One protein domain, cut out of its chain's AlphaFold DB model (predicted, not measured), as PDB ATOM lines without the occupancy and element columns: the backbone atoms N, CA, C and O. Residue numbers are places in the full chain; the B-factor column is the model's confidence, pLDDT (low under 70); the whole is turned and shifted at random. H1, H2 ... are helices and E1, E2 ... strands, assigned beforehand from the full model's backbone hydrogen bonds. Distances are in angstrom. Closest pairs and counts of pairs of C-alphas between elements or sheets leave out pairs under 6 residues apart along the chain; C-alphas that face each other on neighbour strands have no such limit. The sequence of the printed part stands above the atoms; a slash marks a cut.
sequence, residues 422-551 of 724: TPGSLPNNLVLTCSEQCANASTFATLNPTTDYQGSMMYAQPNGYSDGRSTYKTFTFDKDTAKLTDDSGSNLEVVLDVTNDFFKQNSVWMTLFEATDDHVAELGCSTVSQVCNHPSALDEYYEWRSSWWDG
ATOM      1  N   THR A 422     114.612  54.102   7.410       92.19
ATOM      2  CA  THR A 422     113.437  53.235   7.539       92.19
ATOM      3  C   THR A 422     113.813  51.771   7.811       92.19
ATOM      4  O   THR A 422     114.850  51.292   7.339       92.19
ATOM      5  N   PRO A 423     112.969  51.013   8.534       90.69
ATOM      6  CA  PRO A 423     113.115  49.580   8.739       90.69
ATOM      7  C   PRO A 423     113.345  48.778   7.450       90.69
ATOM      8  O   PRO A 423     112.455  48.672   6.607       90.69
ATOM      9  N   GLY A 424     114.498  48.121   7.341       89.06
ATOM     10  CA  GLY A 424     114.909  47.325   6.182       89.06
ATOM     11  C   GLY A 424     115.673  48.104   5.104       89.06
ATOM     12  O   GLY A 424     116.058  47.504   4.104       89.06
ATOM     13  N   SER A 425     115.919  49.408   5.294       91.06
ATOM     14  CA  SER A 425     116.730  50.220   4.367       91.06
ATOM     15  C   SER A 425     118.237  49.975   4.497       91.06
ATOM     16  O   SER A 425     118.977  50.163   3.531       91.06
ATOM     17  N   LEU A 426     118.696  49.533   5.671       92.81
ATOM     18  CA  LEU A 426     120.106  49.270   5.948       92.81
ATOM     19  C   LEU A 426     120.448  47.779   5.802       92.81
ATOM     20  O   LEU A 426     119.639  46.920   6.161       92.81
ATOM     21  N   PRO A 427     121.671  47.439   5.348       91.88
ATOM     22  CA  PRO A 427     122.123  46.052   5.280       91.88
ATOM     23  C   PRO A 427     122.452  45.456   6.661       91.88
ATOM     24  O   PRO A 427     122.296  44.253   6.854       91.88
ATOM     25  N   ASN A 428     122.890  46.282   7.619       94.38
ATOM     26  CA  ASN A 428     123.293  45.891   8.974       94.38
ATOM     27  C   ASN A 428     122.786  46.911  10.005       94.38
ATOM     28  O   ASN A 428     122.437  48.032   9.637       94.38
ATOM     29  N   ASN A 429     122.778  46.523  11.284       95.06
ATOM     30  CA  ASN A 429     122.559  47.465  12.385       95.06
ATOM     31  C   ASN A 429     123.651  48.537  12.378       95.06
ATOM     32  O   ASN A 429     124.807  48.251  12.056       95.06
ATOM     33  N   LEU A 430     123.272  49.757  12.742       95.06
ATOM     34  CA  LEU A 430     124.160  50.911  12.716       95.06
ATOM     35  C   LEU A 430     124.670  51.195  14.128       95.06
ATOM     36  O   LEU A 430     123.879  51.333  15.058       95.06
ATOM     37  N   VAL A 431     125.990  51.269  14.283       95.06
ATOM     38  CA  VAL A 431     126.636  51.590  15.558       95.06
ATOM     39  C   VAL A 431     127.037  53.057  15.531       95.06
ATOM     40  O   VAL A 431     127.835  53.478  14.698       95.06
ATOM     41  N   LEU A 432     126.459  53.826  16.442       94.81
ATOM     42  CA  LEU A 432     126.538  55.275  16.484       94.81
ATOM     43  C   LEU A 432     127.146  55.747  17.795       94.81
ATOM     44  O   LEU A 432     126.887  55.195  18.858       94.81
ATOM     45  N   THR A 433     127.926  56.812  17.725       91.31
ATOM     46  CA  THR A 433     128.571  57.439  18.869       91.31
ATOM     47  C   THR A 433     127.944  58.796  19.143       91.31
ATOM     48  O   THR A 433     127.693  59.577  18.229       91.31
ATOM     49  N   CYS A 434     127.717  59.072  20.422       88.38
ATOM     50  CA  CYS A 434     127.326  60.371  20.938       88.38
ATOM     51  C   CYS A 434     128.468  60.952  21.774       88.38
ATOM     52  O   CYS A 434     128.971  60.286  22.689       88.38
ATOM     53  N   SER A 435     128.858  62.188  21.464       80.19
ATOM     54  CA  SER A 435     129.917  62.914  22.172       80.19
ATOM     55  C   SER A 435     129.400  63.982  23.138       80.19
ATOM     56  O   SER A 435     130.095  64.301  24.097       80.19
ATOM     57  N   GLU A 436     128.189  64.505  22.934       78.25
ATOM     58  CA  GLU A 436     127.615  65.602  23.723       78.25
ATOM     59  C   GLU A 436     126.111  65.393  23.955       78.25
ATOM     60  O   GLU A 436     125.417  64.862  23.093       78.25
ATOM     61  N   GLN A 437     125.607  65.795  25.130       78.62
ATOM     62  CA  GLN A 437     124.177  65.722  25.496       78.62
ATOM     63  C   GLN A 437     123.520  64.347  25.249       78.62
ATOM     64  O   GLN A 437     122.396  64.236  24.770       78.62
ATOM     65  N   CYS A 438     124.232  63.274  25.591       84.81
ATOM     66  CA  CYS A 438     123.765  61.916  25.336       84.81
ATOM     67  C   CYS A 438     122.638  61.506  26.285       84.81
ATOM     68  O   CYS A 438     122.761  61.642  27.508       84.81
ATOM     69  N   ALA A 439     121.586  60.920  25.718       85.12
ATOM     70  CA  ALA A 439     120.457  60.388  26.459       85.12
ATOM     71  C   ALA A 439     120.870  59.225  27.369       85.12
ATOM     72  O   ALA A 439     121.711  58.394  27.014       85.12
ATOM     73  N   ASN A 440     120.251  59.156  28.546       83.19
ATOM     74  CA  ASN A 440     120.475  58.111  29.530       83.19
ATOM     75  C   ASN A 440     119.187  57.311  29.758       83.19
ATOM     76  O   ASN A 440     118.394  57.643  30.642       83.19
ATOM     77  N   ALA A 441     119.022  56.221  28.999       78.75
ATOM     78  CA  ALA A 441     117.851  55.341  29.051       78.75
ATOM     79  C   ALA A 441     117.491  54.889  30.479       78.75
ATOM     80  O   ALA A 441     116.316  54.775  30.822       78.75
ATOM     81  N   SER A 442     118.494  54.684  31.345       78.44
ATOM     82  CA  SER A 442     118.281  54.225  32.726       78.44
ATOM     83  C   SER A 442     117.477  55.198  33.593       78.44
ATOM     84  O   SER A 442     116.884  54.780  34.586       78.44
ATOM     85  N   THR A 443     117.426  56.479  33.220       78.06
ATOM     86  CA  THR A 443     116.675  57.497  33.968       78.06
ATOM     87  C   THR A 443     115.193  57.495  33.617       78.06
ATOM     88  O   THR A 443     114.382  57.813  34.483       78.06
ATOM     89  N   PHE A 444     114.817  57.073  32.402       77.25
ATOM     90  CA  PHE A 444     113.491  57.331  31.824       77.25
ATOM     91  C   PHE A 444     112.364  56.717  32.659       77.25
ATOM     92  O   PHE A 444     111.333  57.348  32.867       77.25
ATOM     93  N   ALA A 445     112.587  55.523  33.213       72.88
ATOM     94  CA  ALA A 445     111.618  54.829  34.064       72.88
ATOM     95  C   ALA A 445     111.470  55.431  35.478       72.88
ATOM     96  O   ALA A 445     110.605  55.003  36.241       72.88
ATOM     97  N   THR A 446     112.334  56.374  35.857       75.00
ATOM     98  CA  THR A 446     112.423  56.928  37.219       75.00
ATOM     99  C   THR A 446     112.184  58.436  37.290       75.00
ATOM    100  O   THR A 446     112.270  59.001  38.378       75.00
ATOM    101  N   LEU A 447     111.877  59.077  36.156       76.12
ATOM    102  CA  LEU A 447     111.642  60.518  36.086       76.12
ATOM    103  C   LEU A 447     110.348  60.903  36.804       76.12
ATOM    104  O   LEU A 447     109.283  60.326  36.575       76.12
ATOM    105  N   ASN A 448     110.449  61.911  37.661       74.44
ATOM    106  CA  ASN A 448     109.334  62.524  38.352       74.44
ATOM    107  C   ASN A 448     108.806  63.725  37.546       74.44
ATOM    108  O   ASN A 448     109.497  64.745  37.462       74.44
ATOM    109  N   PRO A 449     107.550  63.680  37.061       70.19
ATOM    110  CA  PRO A 449     106.998  64.726  36.209       70.19
ATOM    111  C   PRO A 449     106.960  66.131  36.789       70.19
ATOM    112  O   PRO A 449     106.828  67.102  36.051       70.19
ATOM    113  N   THR A 450     107.001  66.234  38.113       71.62
ATOM    114  CA  THR A 450     106.824  67.504  38.820       71.62
ATOM    115  C   THR A 450     108.138  68.178  39.190       71.62
ATOM    116  O   THR A 450     108.137  69.366  39.506       71.62
ATOM    117  N   THR A 451     109.250  67.439  39.189       76.56
ATOM    118  CA  THR A 451     110.545  67.940  39.678       76.56
ATOM    119  C   THR A 451     111.690  67.761  38.698       76.56
ATOM    120  O   THR A 451     112.680  68.480  38.810       76.56
ATOM    121  N   ASP A 452     111.582  66.812  37.772       76.19
ATOM    122  CA  ASP A 452     112.575  66.634  36.722       76.19
ATOM    123  C   ASP A 452     112.323  67.591  35.551       76.19
ATOM    124  O   ASP A 452     111.217  68.087  35.347       76.19
ATOM    125  N   TYR A 453     113.378  67.868  34.788       75.56
ATOM    126  CA  TYR A 453     113.365  68.680  33.565       75.56
ATOM    127  C   TYR A 453     114.099  67.914  32.455       75.56
ATOM    128  O   TYR A 453     114.718  66.887  32.730       75.56
ATOM    129  N   GLN A 454     114.074  68.392  31.206       72.31
ATOM    130  CA  GLN A 454     114.706  67.717  30.058       72.31
ATOM    131  C   GLN A 454     116.137  67.202  30.331       72.31
ATOM    132  O   GLN A 454     116.508  66.112  29.900       72.31
ATOM    133  N   GLY A 455     116.942  67.948  31.096       75.88
ATOM    134  CA  GLY A 455     118.307  67.555  31.452       75.88
ATOM    135  C   GLY A 455     118.404  66.306  32.337       75.88
ATOM    136  O   GLY A 455     119.419  65.618  32.278       75.88
ATOM    137  N   SER A 456     117.357  65.963  33.098       78.38
ATOM    138  CA  SER A 456     117.289  64.721  33.883       78.38
ATOM    139  C   SER A 456     117.274  63.464  32.999       78.38
ATOM    140  O   SER A 456     117.607  62.384  33.476       78.38
ATOM    141  N   MET A 457     116.920  63.600  31.713       78.56
ATOM    142  CA  MET A 457     116.926  62.515  30.722       78.56
ATOM    143  C   MET A 457     118.317  62.230  30.143       78.56
ATOM    144  O   MET A 457     118.526  61.238  29.443       78.56
ATOM    145  N   MET A 458     119.275  63.117  30.390       81.00
ATOM    146  CA  MET A 458     120.616  63.043  29.824       81.00
ATOM    147  C   MET A 458     121.588  62.478  30.862       81.00
ATOM    148  O   MET A 458     121.338  62.508  32.068       81.00
ATOM    149  N   TYR A 459     122.725  61.942  30.419       73.81
ATOM    150  CA  TYR A 459     123.791  61.581  31.353       73.81
ATOM    151  C   TYR A 459     124.221  62.820  32.155       73.81
ATOM    152  O   TYR A 459     124.606  63.839  31.579       73.81
ATOM    153  N   ALA A 460     124.180  62.719  33.490       59.47
ATOM    154  CA  ALA A 460     124.782  63.716  34.368       59.47
ATOM    155  C   ALA A 460     126.264  63.866  33.998       59.47
ATOM    156  O   ALA A 460     126.915  62.869  33.680       59.47
ATOM    157  N   GLN A 461     126.772  65.104  34.032       48.72
ATOM    158  CA  GLN A 461     128.188  65.445  33.829       48.72
ATOM    159  C   GLN A 461     129.118  64.318  34.328       48.72
ATOM    160  O   GLN A 461     128.952  63.869  35.469       48.72
ATOM    161  N   PRO A 462     130.052  63.825  33.492       43.72
ATOM    162  CA  PRO A 462     130.837  64.601  32.531       43.72
ATOM    163  C   PRO A 462     130.574  64.190  31.068       43.72
ATOM    164  O   PRO A 462     131.378  63.488  30.458       43.72
ATOM    165  N   ASN A 463     129.441  64.630  30.518       51.59
ATOM    166  CA  ASN A 463     129.182  64.666  29.072       51.59
ATOM    167  C   ASN A 463     128.816  66.105  28.644       51.59
ATOM    168  O   ASN A 463     127.906  66.325  27.839       51.59
ATOM    169  N   GLY A 464     129.466  67.096  29.268       48.50
ATOM    170  CA  GLY A 464     129.400  68.493  28.844       48.50
ATOM    171  C   GLY A 464     130.257  68.722  27.601       48.50
ATOM    172  O   GLY A 464     131.064  67.873  27.241       48.50
ATOM    173  N   TYR A 465     130.117  69.891  26.973       47.81
ATOM    174  CA  TYR A 465     130.837  70.367  25.772       47.81
ATOM    175  C   TYR A 465     132.394  70.319  25.825       47.81
ATOM    176  O   TYR A 465     133.069  70.936  25.001       47.81
ATOM    177  N   SER A 466     133.006  69.662  26.815       52.16
ATOM    178  CA  SER A 466     134.436  69.721  27.133       52.16
ATOM    179  C   SER A 466     135.086  68.373  27.487       52.16
ATOM    180  O   SER A 466     136.241  68.370  27.917       52.16
ATOM    181  N   ASP A 467     134.392  67.242  27.320       65.75
ATOM    182  CA  ASP A 467     134.874  65.932  27.782       65.75
ATOM    183  C   ASP A 467     135.534  65.089  26.672       65.75
ATOM    184  O   ASP A 467     135.109  65.066  25.519       65.75
ATOM    185  N   GLY A 468     136.638  64.411  27.009       69.31
ATOM    186  CA  GLY A 468     137.415  63.626  26.042       69.31
ATOM    187  C   GLY A 468     136.713  62.336  25.602       69.31
ATOM    188  O   GLY A 468     135.916  61.774  26.349       69.31
ATOM    189  N   ARG A 469     137.084  61.795  24.431       76.56
ATOM    190  CA  ARG A 469     136.512  60.567  23.819       76.56
ATOM    191  C   ARG A 469     136.286  59.367  24.746       76.56
ATOM    192  O   ARG A 469     135.465  58.513  24.431       76.56
ATOM    193  N   SER A 470     137.002  59.258  25.863       72.62
ATOM    194  CA  SER A 470     136.784  58.200  26.860       72.62
ATOM    195  C   SER A 470     135.396  58.197  27.518       72.62
ATOM    196  O   SER A 470     135.038  57.189  28.123       72.62
ATOM    197  N   THR A 471     134.633  59.294  27.454       76.12
ATOM    198  CA  THR A 471     133.293  59.399  28.070       76.12
ATOM    199  C   THR A 471     132.146  59.150  27.089       76.12
ATOM    200  O   THR A 471     130.988  59.056  27.513       76.12
ATOM    201  N   TYR A 472     132.458  58.982  25.799       83.69
ATOM    202  CA  TYR A 472     131.462  58.844  24.741       83.69
ATOM    203  C   TYR A 472     130.573  57.629  24.946       83.69
ATOM    204  O   TYR A 472     130.989  56.597  25.481       83.69
ATOM    205  N   LYS A 473     129.327  57.773  24.505       86.94
ATOM    206  CA  LYS A 473     128.318  56.721  24.586       86.94
ATOM    207  C   LYS A 473     128.090  56.137  23.210       86.94
ATOM    208  O   LYS A 473     128.031  56.881  22.231       86.94
ATOM    209  N   THR A 474     127.982  54.817  23.154       90.00
ATOM    210  CA  THR A 474     127.658  54.115  21.922       90.00
ATOM    211  C   THR A 474     126.209  53.649  21.973       90.00
ATOM    212  O   THR A 474     125.650  53.330  23.025       90.00
ATOM    213  N   PHE A 475     125.580  53.705  20.809       93.25
ATOM    214  CA  PHE A 475     124.197  53.348  20.582       93.25
ATOM    215  C   PHE A 475     124.117  52.447  19.358       93.25
ATOM    216  O   PHE A 475     124.865  52.613  18.396       93.25
ATOM    217  N   THR A 476     123.203  51.487  19.382       94.88
ATOM    218  CA  THR A 476     122.934  50.602  18.251       94.88
ATOM    219  C   THR A 476     121.534  50.880  17.731       94.88
ATOM    220  O   THR A 476     120.561  50.733  18.468       94.88
ATOM    221  N   PHE A 477     121.432  51.283  16.468       94.56
ATOM    222  CA  PHE A 477     120.162  51.385  15.762       94.56
ATOM    223  C   PHE A 477     119.876  50.066  15.047       94.56
ATOM    224  O   PHE A 477     120.649  49.615  14.193       94.56
ATOM    225  N   ASP A 478     118.768  49.437  15.416       93.50
ATOM    226  CA  ASP A 478     118.336  48.177  14.837       93.50
ATOM    227  C   ASP A 478     117.678  48.403  13.471       93.50
ATOM    228  O   ASP A 478     116.680  49.118  13.343       93.50
ATOM    229  N   LYS A 479     118.231  47.767  12.435       91.88
ATOM    230  CA  LYS A 479     117.814  47.995  11.049       91.88
ATOM    231  C   LYS A 479     116.384  47.541  10.757       91.88
ATOM    232  O   LYS A 479     115.807  48.013   9.784       91.88
ATOM    233  N   ASP A 480     115.837  46.598  11.525       88.50
ATOM    234  CA  ASP A 480     114.558  45.944  11.227       88.50
ATOM    235  C   ASP A 480     113.407  46.522  12.053       88.50
ATOM    236  O   ASP A 480     112.268  46.540  11.588       88.50
ATOM    237  N   THR A 481     113.703  47.006  13.259       87.50
ATOM    238  CA  THR A 481     112.719  47.547  14.207       87.50
ATOM    239  C   THR A 481     112.771  49.066  14.343       87.50
ATOM    240  O   THR A 481     111.846  49.637  14.914       87.50
ATOM    241  N   ALA A 482     113.826  49.705  13.825       88.94
ATOM    242  CA  ALA A 482     114.120  51.131  13.969       88.94
ATOM    243  C   ALA A 482     114.258  51.638  15.414       88.94
ATOM    244  O   ALA A 482     114.100  52.827  15.691       88.94
ATOM    245  N   LYS A 483     114.601  50.742  16.340       90.56
ATOM    246  CA  LYS A 483     114.858  51.098  17.736       90.56
ATOM    247  C   LYS A 483     116.314  51.475  17.935       90.56
ATOM    248  O   LYS A 483     117.205  50.829  17.384       90.56
ATOM    249  N   LEU A 484     116.548  52.487  18.764       91.38
ATOM    250  CA  LEU A 484     117.881  52.861  19.222       91.38
ATOM    251  C   LEU A 484     118.081  52.344  20.652       91.38
ATOM    252  O   LEU A 484     117.317  52.700  21.551       91.38
ATOM    253  N   THR A 485     119.101  51.514  20.865       91.62
ATOM    254  CA  THR A 485     119.479  51.025  22.199       91.62
ATOM    255  C   THR A 485     120.846  51.538  22.609       91.62
ATOM    256  O   THR A 485     121.720  51.720  21.764       91.62
ATOM    257  N   ASP A 486     121.055  51.738  23.906       88.06
ATOM    258  CA  ASP A 486     122.387  52.007  24.451       88.06
ATOM    259  C   ASP A 486     123.244  50.729  24.554       88.06
ATOM    260  O   ASP A 486     122.782  49.619  24.275       88.06
ATOM    261  N   ASP A 487     124.497  50.879  24.984       82.06
ATOM    262  CA  ASP A 487     125.443  49.770  25.188       82.06
ATOM    263  C   ASP A 487     124.979  48.715  26.210       82.06
ATOM    264  O   ASP A 487     125.500  47.597  26.231       82.06
ATOM    265  N   SER A 488     124.006  49.042  27.067       81.69
ATOM    266  CA  SER A 488     123.395  48.087  28.000       81.69
ATOM    267  C   SER A 488     122.247  47.286  27.370       81.69
ATOM    268  O   SER A 488     121.755  46.339  27.985       81.69
ATOM    269  N   GLY A 489     121.832  47.644  26.150       81.50
ATOM    270  CA  GLY A 489     120.655  47.104  25.472       81.50
ATOM    271  C   GLY A 489     119.345  47.781  25.884       81.50
ATOM    272  O   GLY A 489     118.273  47.295  25.523       81.50
ATOM    273  N   SER A 490     119.405  48.884  26.637       84.50
ATOM    274  CA  SER A 490     118.217  49.623  27.072       84.50
ATOM    275  C   SER A 490     117.668  50.469  25.928       84.50
ATOM    276  O   SER A 490     118.425  51.140  25.226       84.50
ATOM    277  N   ASN A 491     116.347  50.442  25.738       82.50
ATOM    278  CA  ASN A 491     115.664  51.216  24.702       82.50
ATOM    279  C   ASN A 491     115.616  52.701  25.083       82.50
ATOM    280  O   ASN A 491     115.309  53.036  26.227       82.50
ATOM    281  N   LEU A 492     115.901  53.569  24.116       79.69
ATOM    282  CA  LEU A 492     115.842  55.016  24.285       79.69
ATOM    283  C   LEU A 492     114.499  55.635  23.911       79.69
ATOM    284  O   LEU A 492     114.322  56.827  24.097       79.69
ATOM    285  N   GLU A 493     113.551  54.870  23.385       78.62
ATOM    286  CA  GLU A 493     112.226  55.392  23.059       78.62
ATOM    287  C   GLU A 493     111.527  55.996  24.287       78.62
ATOM    288  O   GLU A 493     111.312  55.321  25.297       78.62
ATOM    289  N   VAL A 494     111.123  57.263  24.181       71.38
ATOM    290  CA  VAL A 494     110.220  57.892  25.142       71.38
ATOM    291  C   VAL A 494     108.862  57.202  25.029       71.38
ATOM    292  O   VAL A 494     108.126  57.374  24.056       71.38
ATOM    293  N   VAL A 495     108.545  56.365  26.017       65.38
ATOM    294  CA  VAL A 495     107.249  55.688  26.091       65.38
ATOM    295  C   VAL A 495     106.221  56.668  26.638       65.38
ATOM    296  O   VAL A 495     106.416  57.263  27.696       65.38
ATOM    297  N   LEU A 496     105.114  56.821  25.912       59.84
ATOM    298  CA  LEU A 496     103.995  57.639  26.352       59.84
ATOM    299  C   LEU A 496     103.335  57.021  27.584       59.84
ATOM    300  O   LEU A 496     102.671  55.991  27.493       59.84
ATOM    301  N   ASP A 497     103.479  57.695  28.718       57.50
ATOM    302  CA  ASP A 497     102.618  57.504  29.873       57.50
ATOM    303  C   ASP A 497     101.635  58.677  29.915       57.50
ATOM    304  O   ASP A 497     102.000  59.814  30.212       57.50
ATOM    305  N   VAL A 498     100.371  58.409  29.580       52.56
ATOM    306  CA  VAL A 498      99.296  59.416  29.563       52.56
ATOM    307  C   VAL A 498      99.051  60.056  30.933       52.56
ATOM    308  O   VAL A 498      98.444  61.125  30.993       52.56
ATOM    309  N   THR A 499      99.546  59.438  32.011       52.16
ATOM    310  CA  THR A 499      99.493  59.960  33.384       52.16
ATOM    311  C   THR A 499     100.708  60.819  33.753       52.16
ATOM    312  O   THR A 499     100.722  61.441  34.816       52.16
ATOM    313  N   ASN A 500     101.712  60.894  32.872       59.81
ATOM    314  CA  ASN A 500     102.971  61.596  33.075       59.81
ATOM    315  C   ASN A 500     103.144  62.721  32.036       59.81
ATOM    316  O   ASN A 500     103.721  62.540  30.961       59.81
ATOM    317  N   ASP A 501     102.667  63.921  32.379       66.00
ATOM    318  CA  ASP A 501     102.716  65.098  31.496       66.00
ATOM    319  C   ASP A 501     104.142  65.575  31.160       66.00
ATOM    320  O   ASP A 501     104.322  66.354  30.223       66.00
ATOM    321  N   PHE A 502     105.171  65.081  31.856       70.31
ATOM    322  CA  PHE A 502     106.565  65.418  31.572       70.31
ATOM    323  C   PHE A 502     106.951  65.100  30.133       70.31
ATOM    324  O   PHE A 502     107.494  65.951  29.437       70.31
ATOM    325  N   PHE A 503     106.629  63.898  29.662       66.38
ATOM    326  CA  PHE A 503     107.001  63.450  28.322       66.38
ATOM    327  C   PHE A 503     106.118  64.046  27.219       66.38
ATOM    328  O   PHE A 503     106.491  63.998  26.051       66.38
ATOM    329  N   LYS A 504     104.973  64.656  27.567       66.50
ATOM    330  CA  LYS A 504     104.211  65.491  26.623       66.50
ATOM    331  C   LYS A 504     104.928  66.809  26.331       66.50
ATOM    332  O   LYS A 504     104.789  67.347  25.238       66.50
ATOM    333  N   GLN A 505     105.665  67.333  27.310       67.38
ATOM    334  CA  GLN A 505     106.325  68.639  27.227       67.38
ATOM    335  C   GLN A 505     107.824  68.551  26.914       67.38
ATOM    336  O   GLN A 505     108.409  69.541  26.482       67.38
ATOM    337  N   ASN A 506     108.451  67.391  27.123       72.12
ATOM    338  CA  ASN A 506     109.887  67.194  26.944       72.12
ATOM    339  C   ASN A 506     110.180  66.204  25.809       72.12
ATOM    340  O   ASN A 506     109.446  65.244  25.587       72.12
ATOM    341  N   SER A 507     111.292  66.433  25.116       77.75
ATOM    342  CA  SER A 507     111.785  65.596  24.025       77.75
ATOM    343  C   SER A 507     113.246  65.223  24.238       77.75
ATOM    344  O   SER A 507     113.997  65.912  24.938       77.75
ATOM    345  N   VAL A 508     113.662  64.138  23.592       82.00
ATOM    346  CA  VAL A 508     115.065  63.739  23.519       82.00
ATOM    347  C   VAL A 508     115.557  63.959  22.107       82.00
ATOM    348  O   VAL A 508     114.954  63.480  21.147       82.00
ATOM    349  N   TRP A 509     116.677  64.662  21.996       85.19
ATOM    350  CA  TRP A 509     117.376  64.872  20.743       85.19
ATOM    351  C   TRP A 509     118.855  64.572  20.950       85.19
ATOM    352  O   TRP A 509     119.460  65.054  21.904       85.19
ATOM    353  N   MET A 510     119.421  63.752  20.070       87.81
ATOM    354  CA  MET A 510     120.848  63.457  20.045       87.81
ATOM    355  C   MET A 510     121.413  63.658  18.646       87.81
ATOM    356  O   MET A 510     120.811  63.231  17.657       87.81
ATOM    357  N   THR A 511     122.615  64.224  18.592       88.50
ATOM    358  CA  THR A 511     123.464  64.227  17.400       88.50
ATOM    359  C   THR A 511     124.454  63.072  17.518       88.50
ATOM    360  O   THR A 511     125.177  62.948  18.505       88.50
ATOM    361  N   LEU A 512     124.457  62.205  16.516       92.31
ATOM    362  CA  LEU A 512     125.156  60.929  16.495       92.31
ATOM    363  C   LEU A 512     126.051  60.838  15.254       92.31
ATOM    364  O   LEU A 512     125.761  61.443  14.224       92.31
ATOM    365  N   PHE A 513     127.128  60.062  15.317       92.69
ATOM    366  CA  PHE A 513     128.015  59.830  14.172       92.69
ATOM    367  C   PHE A 513     128.665  58.447  14.235       92.69
ATOM    368  O   PHE A 513     128.785  57.855  15.305       92.69
ATOM    369  N   GLU A 514     129.110  57.922  13.098       93.38
ATOM    370  CA  GLU A 514     129.922  56.700  13.067       93.38
ATOM    371  C   GLU A 514     131.366  57.050  13.454       93.38
ATOM    372  O   GLU A 514     132.009  57.838  12.768       93.38
ATOM    373  N   ALA A 515     131.905  56.490  14.539       88.44
ATOM    374  CA  ALA A 515     133.248  56.821  15.030       88.44
ATOM    375  C   ALA A 515     134.383  56.142  14.230       88.44
ATOM    376  O   ALA A 515     135.201  55.407  14.786       88.44
ATOM    377  N   THR A 516     134.429  56.382  12.920       90.56
ATOM    378  CA  THR A 516     135.535  55.976  12.043       90.56
ATOM    379  C   THR A 516     136.779  56.831  12.303       90.56
ATOM    380  O   THR A 516     136.685  57.948  12.820       90.56
ATOM    381  N   ASP A 517     137.960  56.327  11.929       89.06
ATOM    382  CA  ASP A 517     139.207  57.096  12.054       89.06
ATOM    383  C   ASP A 517     139.140  58.423  11.273       89.06
ATOM    384  O   ASP A 517     139.640  59.441  11.757       89.06
ATOM    385  N   ASP A 518     138.458  58.432  10.122       89.06
ATOM    386  CA  ASP A 518     138.276  59.615   9.279       89.06
ATOM    387  C   ASP A 518     137.365  60.660   9.942       89.06
ATOM    388  O   ASP A 518     137.768  61.814  10.072       89.06
ATOM    389  N   HIS A 519     136.189  60.273  10.456       90.00
ATOM    390  CA  HIS A 519     135.284  61.213  11.137       90.00
ATOM    391  C   HIS A 519     135.909  61.798  12.407       90.00
ATOM    392  O   HIS A 519     135.766  62.982  12.710       90.00
ATOM    393  N   VAL A 520     136.652  60.983  13.156       87.31
ATOM    394  CA  VAL A 520     137.376  61.451  14.344       87.31
ATOM    395  C   VAL A 520     138.499  62.425  13.961       87.31
ATOM    396  O   VAL A 520     138.775  63.374  14.701       87.31
ATOM    397  N   ALA A 521     139.173  62.203  12.830       85.94
ATOM    398  CA  ALA A 521     140.175  63.128  12.313       85.94
ATOM    399  C   ALA A 521     139.547  64.445  11.828       85.94
ATOM    400  O   ALA A 521     140.079  65.510  12.138       85.94
ATOM    401  N   GLU A 522     138.407  64.383  11.136       85.69
ATOM    402  CA  GLU A 522     137.655  65.546  10.646       85.69
ATOM    403  C   GLU A 522     137.154  66.433  11.794       85.69
ATOM    404  O   GLU A 522     137.319  67.652  11.753       85.69
ATOM    405  N   LEU A 523     136.662  65.826  12.878       83.62
ATOM    406  CA  LEU A 523     136.281  66.534  14.108       83.62
ATOM    407  C   LEU A 523     137.486  67.008  14.945       83.62
ATOM    408  O   LEU A 523     137.308  67.594  16.012       83.62
ATOM    409  N   GLY A 524     138.724  66.759  14.499       82.19
ATOM    410  CA  GLY A 524     139.940  67.258  15.148       82.19
ATOM    411  C   GLY A 524     140.252  66.616  16.504       82.19
ATOM    412  O   GLY A 524     140.980  67.197  17.314       82.19
ATOM    413  N   CYS A 525     139.728  65.417  16.763       81.62
ATOM    414  CA  CYS A 525     139.758  64.762  18.072       81.62
ATOM    415  C   CYS A 525     140.442  63.381  18.042       81.62
ATOM    416  O   CYS A 525     140.055  62.444  18.742       81.62
ATOM    417  N   SER A 526     141.502  63.224  17.247       82.31
ATOM    418  CA  SER A 526     142.212  61.946  17.065       82.31
ATOM    419  C   SER A 526     142.787  61.336  18.350       82.31
ATOM    420  O   SER A 526     142.975  60.121  18.410       82.31
ATOM    421  N   THR A 527     143.028  62.124  19.401       79.25
ATOM    422  CA  THR A 527     143.474  61.608  20.708       79.25
ATOM    423  C   THR A 527     142.310  61.394  21.676       79.25
ATOM    424  O   THR A 527     141.347  62.151  21.696       79.25
ATOM    425  N   VAL A 528     142.407  60.375  22.535       75.56
ATOM    426  CA  VAL A 528     141.319  60.000  23.463       75.56
ATOM    427  C   VAL A 528     140.980  61.064  24.517       75.56
ATOM    428  O   VAL A 528     139.919  61.008  25.128       75.56
ATOM    429  N   SER A 529     141.878  62.027  24.734       74.12
ATOM    430  CA  SER A 529     141.694  63.165  25.639       74.12
ATOM    431  C   SER A 529     141.089  64.401  24.964       74.12
ATOM    432  O   SER A 529     140.820  65.377  25.654       74.12
ATOM    433  N   GLN A 530     140.934  64.402  23.635       73.81
ATOM    434  CA  GLN A 530     140.327  65.507  22.888       73.81
ATOM    435  C   GLN A 530     138.811  65.352  22.788       73.81
ATOM    436  O   GLN A 530     138.286  64.238  22.825       73.81
ATOM    437  N   VAL A 531     138.141  66.490  22.624       71.75
ATOM    438  CA  VAL A 531     136.688  66.619  22.515       71.75
ATOM    439  C   VAL A 531     136.304  66.725  21.039       71.75
ATOM    440  O   VAL A 531     136.868  67.540  20.314       71.75
ATOM    441  N   CYS A 532     135.357  65.902  20.596       72.56
ATOM    442  CA  CYS A 532     134.732  65.940  19.273       72.56
ATOM    443  C   CYS A 532     133.403  66.697  19.415       72.56
ATOM    444  O   CYS A 532     132.337  66.083  19.515       72.56
ATOM    445  N   ASN A 533     133.479  68.021  19.511       70.12
ATOM    446  CA  ASN A 533     132.283  68.857  19.594       70.12
ATOM    447  C   ASN A 533     131.610  68.971  18.227       70.12
ATOM    448  O   ASN A 533     132.286  68.939  17.199       70.12
ATOM    449  N   HIS A 534     130.291  69.155  18.241       74.69
ATOM    450  CA  HIS A 534     129.482  69.407  17.053       74.69
ATOM    451  C   HIS A 534     129.630  68.337  15.958       74.69
ATOM    452  O   HIS A 534     130.109  68.645  14.866       74.69
ATOM    453  N   PRO A 535     129.173  67.088  16.173       81.19
ATOM    454  CA  PRO A 535     129.189  66.069  15.118       81.19
ATOM    455  C   PRO A 535     128.454  66.487  13.830       81.19
ATOM    456  O   PRO A 535     128.764  65.987  12.755       81.19
ATOM    457  N   SER A 536     127.546  67.468  13.901       78.19
ATOM    458  CA  SER A 536     126.921  68.118  12.737       78.19
ATOM    459  C   SER A 536     127.916  68.834  11.803       78.19
ATOM    460  O   SER A 536     127.564  69.228  10.686       78.19
ATOM    461  N   ALA A 537     129.168  69.015  12.232       77.19
ATOM    462  CA  ALA A 537     130.263  69.523  11.418       77.19
ATOM    463  C   ALA A 537     130.797  68.503  10.399       77.19
ATOM    464  O   ALA A 537     131.434  68.945   9.446       77.19
ATOM    465  N   LEU A 538     130.472  67.211  10.521       84.12
ATOM    466  CA  LEU A 538     130.813  66.185   9.525       84.12
ATOM    467  C   LEU A 538     130.043  66.372   8.214       84.12
ATOM    468  O   LEU A 538     128.984  67.004   8.201       84.12
ATOM    469  N   ASP A 539     130.527  65.811   7.109       86.44
ATOM    470  CA  ASP A 539     129.743  65.711   5.865       86.44
ATOM    471  C   ASP A 539     128.537  64.770   6.010       86.44
ATOM    472  O   ASP A 539     127.479  65.006   5.426       86.44
ATOM    473  N   GLU A 540     128.656  63.741   6.846       90.56
ATOM    474  CA  GLU A 540     127.577  62.816   7.172       90.56
ATOM    475  C   GLU A 540     127.484  62.608   8.683       90.56
ATOM    476  O   GLU A 540     128.469  62.313   9.356       90.56
ATOM    477  N   TYR A 541     126.279  62.757   9.223       92.00
ATOM    478  CA  TYR A 541     125.987  62.508  10.629       92.00
ATOM    479  C   TYR A 541     124.539  62.039  10.783       92.00
ATOM    480  O   TYR A 541     123.806  61.898   9.804       92.00
ATOM    481  N   TYR A 542     124.110  61.775  12.010       93.75
ATOM    482  CA  TYR A 542     122.764  61.309  12.301       93.75
ATOM    483  C   TYR A 542     122.123  62.158  13.397       93.75
ATOM    484  O   TYR A 542     122.782  62.594  14.337       93.75
ATOM    485  N   GLU A 543     120.818  62.379  13.297       91.69
ATOM    486  CA  GLU A 543     120.012  62.976  14.360       91.69
ATOM    487  C   GLU A 543     118.958  61.971  14.789       91.69
ATOM    488  O   GLU A 543     118.143  61.536  13.976       91.69
ATOM    489  N   TRP A 544     118.958  61.619  16.068       91.19
ATOM    490  CA  TRP A 544     117.903  60.802  16.646       91.19
ATOM    491  C   TRP A 544     116.987  61.665  17.502       91.19
ATOM    492  O   TRP A 544     117.467  62.458  18.317       91.19
ATOM    493  N   ARG A 545     115.676  61.519  17.309       88.38
ATOM    494  CA  ARG A 545     114.647  62.257  18.048       88.38
ATOM    495  C   ARG A 545     113.601  61.309  18.605       88.38
ATOM    496  O   ARG A 545     113.257  60.325  17.956       88.38
ATOM    497  N   SER A 546     113.091  61.628  19.786       86.06
ATOM    498  CA  SER A 546     111.972  60.927  20.411       86.06
ATOM    499  C   SER A 546     111.171  61.900  21.263       86.06
ATOM    500  O   SER A 546     111.709  62.535  22.176       86.06
ATOM    501  N   SER A 547     109.894  62.061  20.929       78.56
ATOM    502  CA  SER A 547     108.970  62.948  21.635       78.56
ATOM    503  C   SER A 547     107.519  62.529  21.386       78.56
ATOM    504  O   SER A 547     107.250  61.564  20.670       78.56
ATOM    505  N   TRP A 548     106.566  63.280  21.943       73.12
ATOM    506  CA  TRP A 548     105.153  63.150  21.573       73.12
ATOM    507  C   TRP A 548     104.912  63.351  20.063       73.12
ATOM    508  O   TRP A 548     104.032  62.713  19.489       73.12
ATOM    509  N   TRP A 549     105.715  64.208  19.425       72.12
ATOM    510  CA  TRP A 549     105.605  64.606  18.017       72.12
ATOM    511  C   TRP A 549     106.735  64.067  17.135       72.12
ATOM    512  O   TRP A 549     106.765  64.377  15.952       72.12
ATOM    513  N   ASP A 550     107.683  63.314  17.693       79.94
ATOM    514  CA  ASP A 550     108.822  62.752  16.970       79.94
ATOM    515  C   ASP A 550     108.843  61.238  17.166       79.94
ATOM    516  O   ASP A 550     109.283  60.720  18.194       79.94
ATOM    517  N   GLY A 551     108.383  60.529  16.146       86.44
ATOM    518  CA  GLY A 551     108.418  59.083  16.045       86.44
ATOM    519  C   GLY A 551     108.287  58.643  14.594       86.44
ATOM    520  O   GLY A 551     108.163  59.449  13.673       86.44
TER     521      GLY A 551
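What this domain is: This is residues 422 to 551 of the 724 residues of an uncharacterized protein of Ostreococcus tauri (UniProt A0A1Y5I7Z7). Mostly loops, with little regular structure: a three-stranded sheet E1-E2-E3, crossed over one face by a ribbon, E4 and E5, with H3 and H4 far out at opposite ends. The printed 130 residues include E1 H1 H2 E2 E3 H3 E4 H4 E5, both sheets antiparallel; mixed class, 43 residues in named elements. It is compact, radius of gyration of the C-alphas 15.2 A, spans 46 by 35 by 24 A.

Where its parts are: E1, residues 430 to 434, begins at C-alpha (124.160, 50.911, 12.716); E2 is 473 to 477, E3 484 to 486, E4 508 to 512. E5, 540 to 546, 20.6 A long, ends at (111.972, 60.927, 20.411). H1 is 441 to 444, H2 454 to 457, H3 502 to 505, H4 517 to 522.

How they stand to each other: Within hydrogen-bond range are N 432 and O 475 of E1 and E2, 2.8 A; N 476 and O 485 of hairpin E2 and E3, 2.8 A; N 510 and O 544 of E4 and E5, 2.9 A. The closest C-alphas of E1 and E4, Cys 434 and Leu 512, are 5.0 A apart. H1 and H2 touch, closest C-alphas Thr 443 and Met 457, 6.0 A. H4 has every O i to N i+4 pair within range; H1, H2, H3 are too short for one.

The domain as a whole: The printed part has no cut; its farthest C-alphas, Thr 499 and Ala 521, are 45.9 A apart. Links H2 to E2, E3 to H3 and H4 to E5 are long. Model pLDDT is under 70 at 460 to 468, 495 to 501 and 503 to 505.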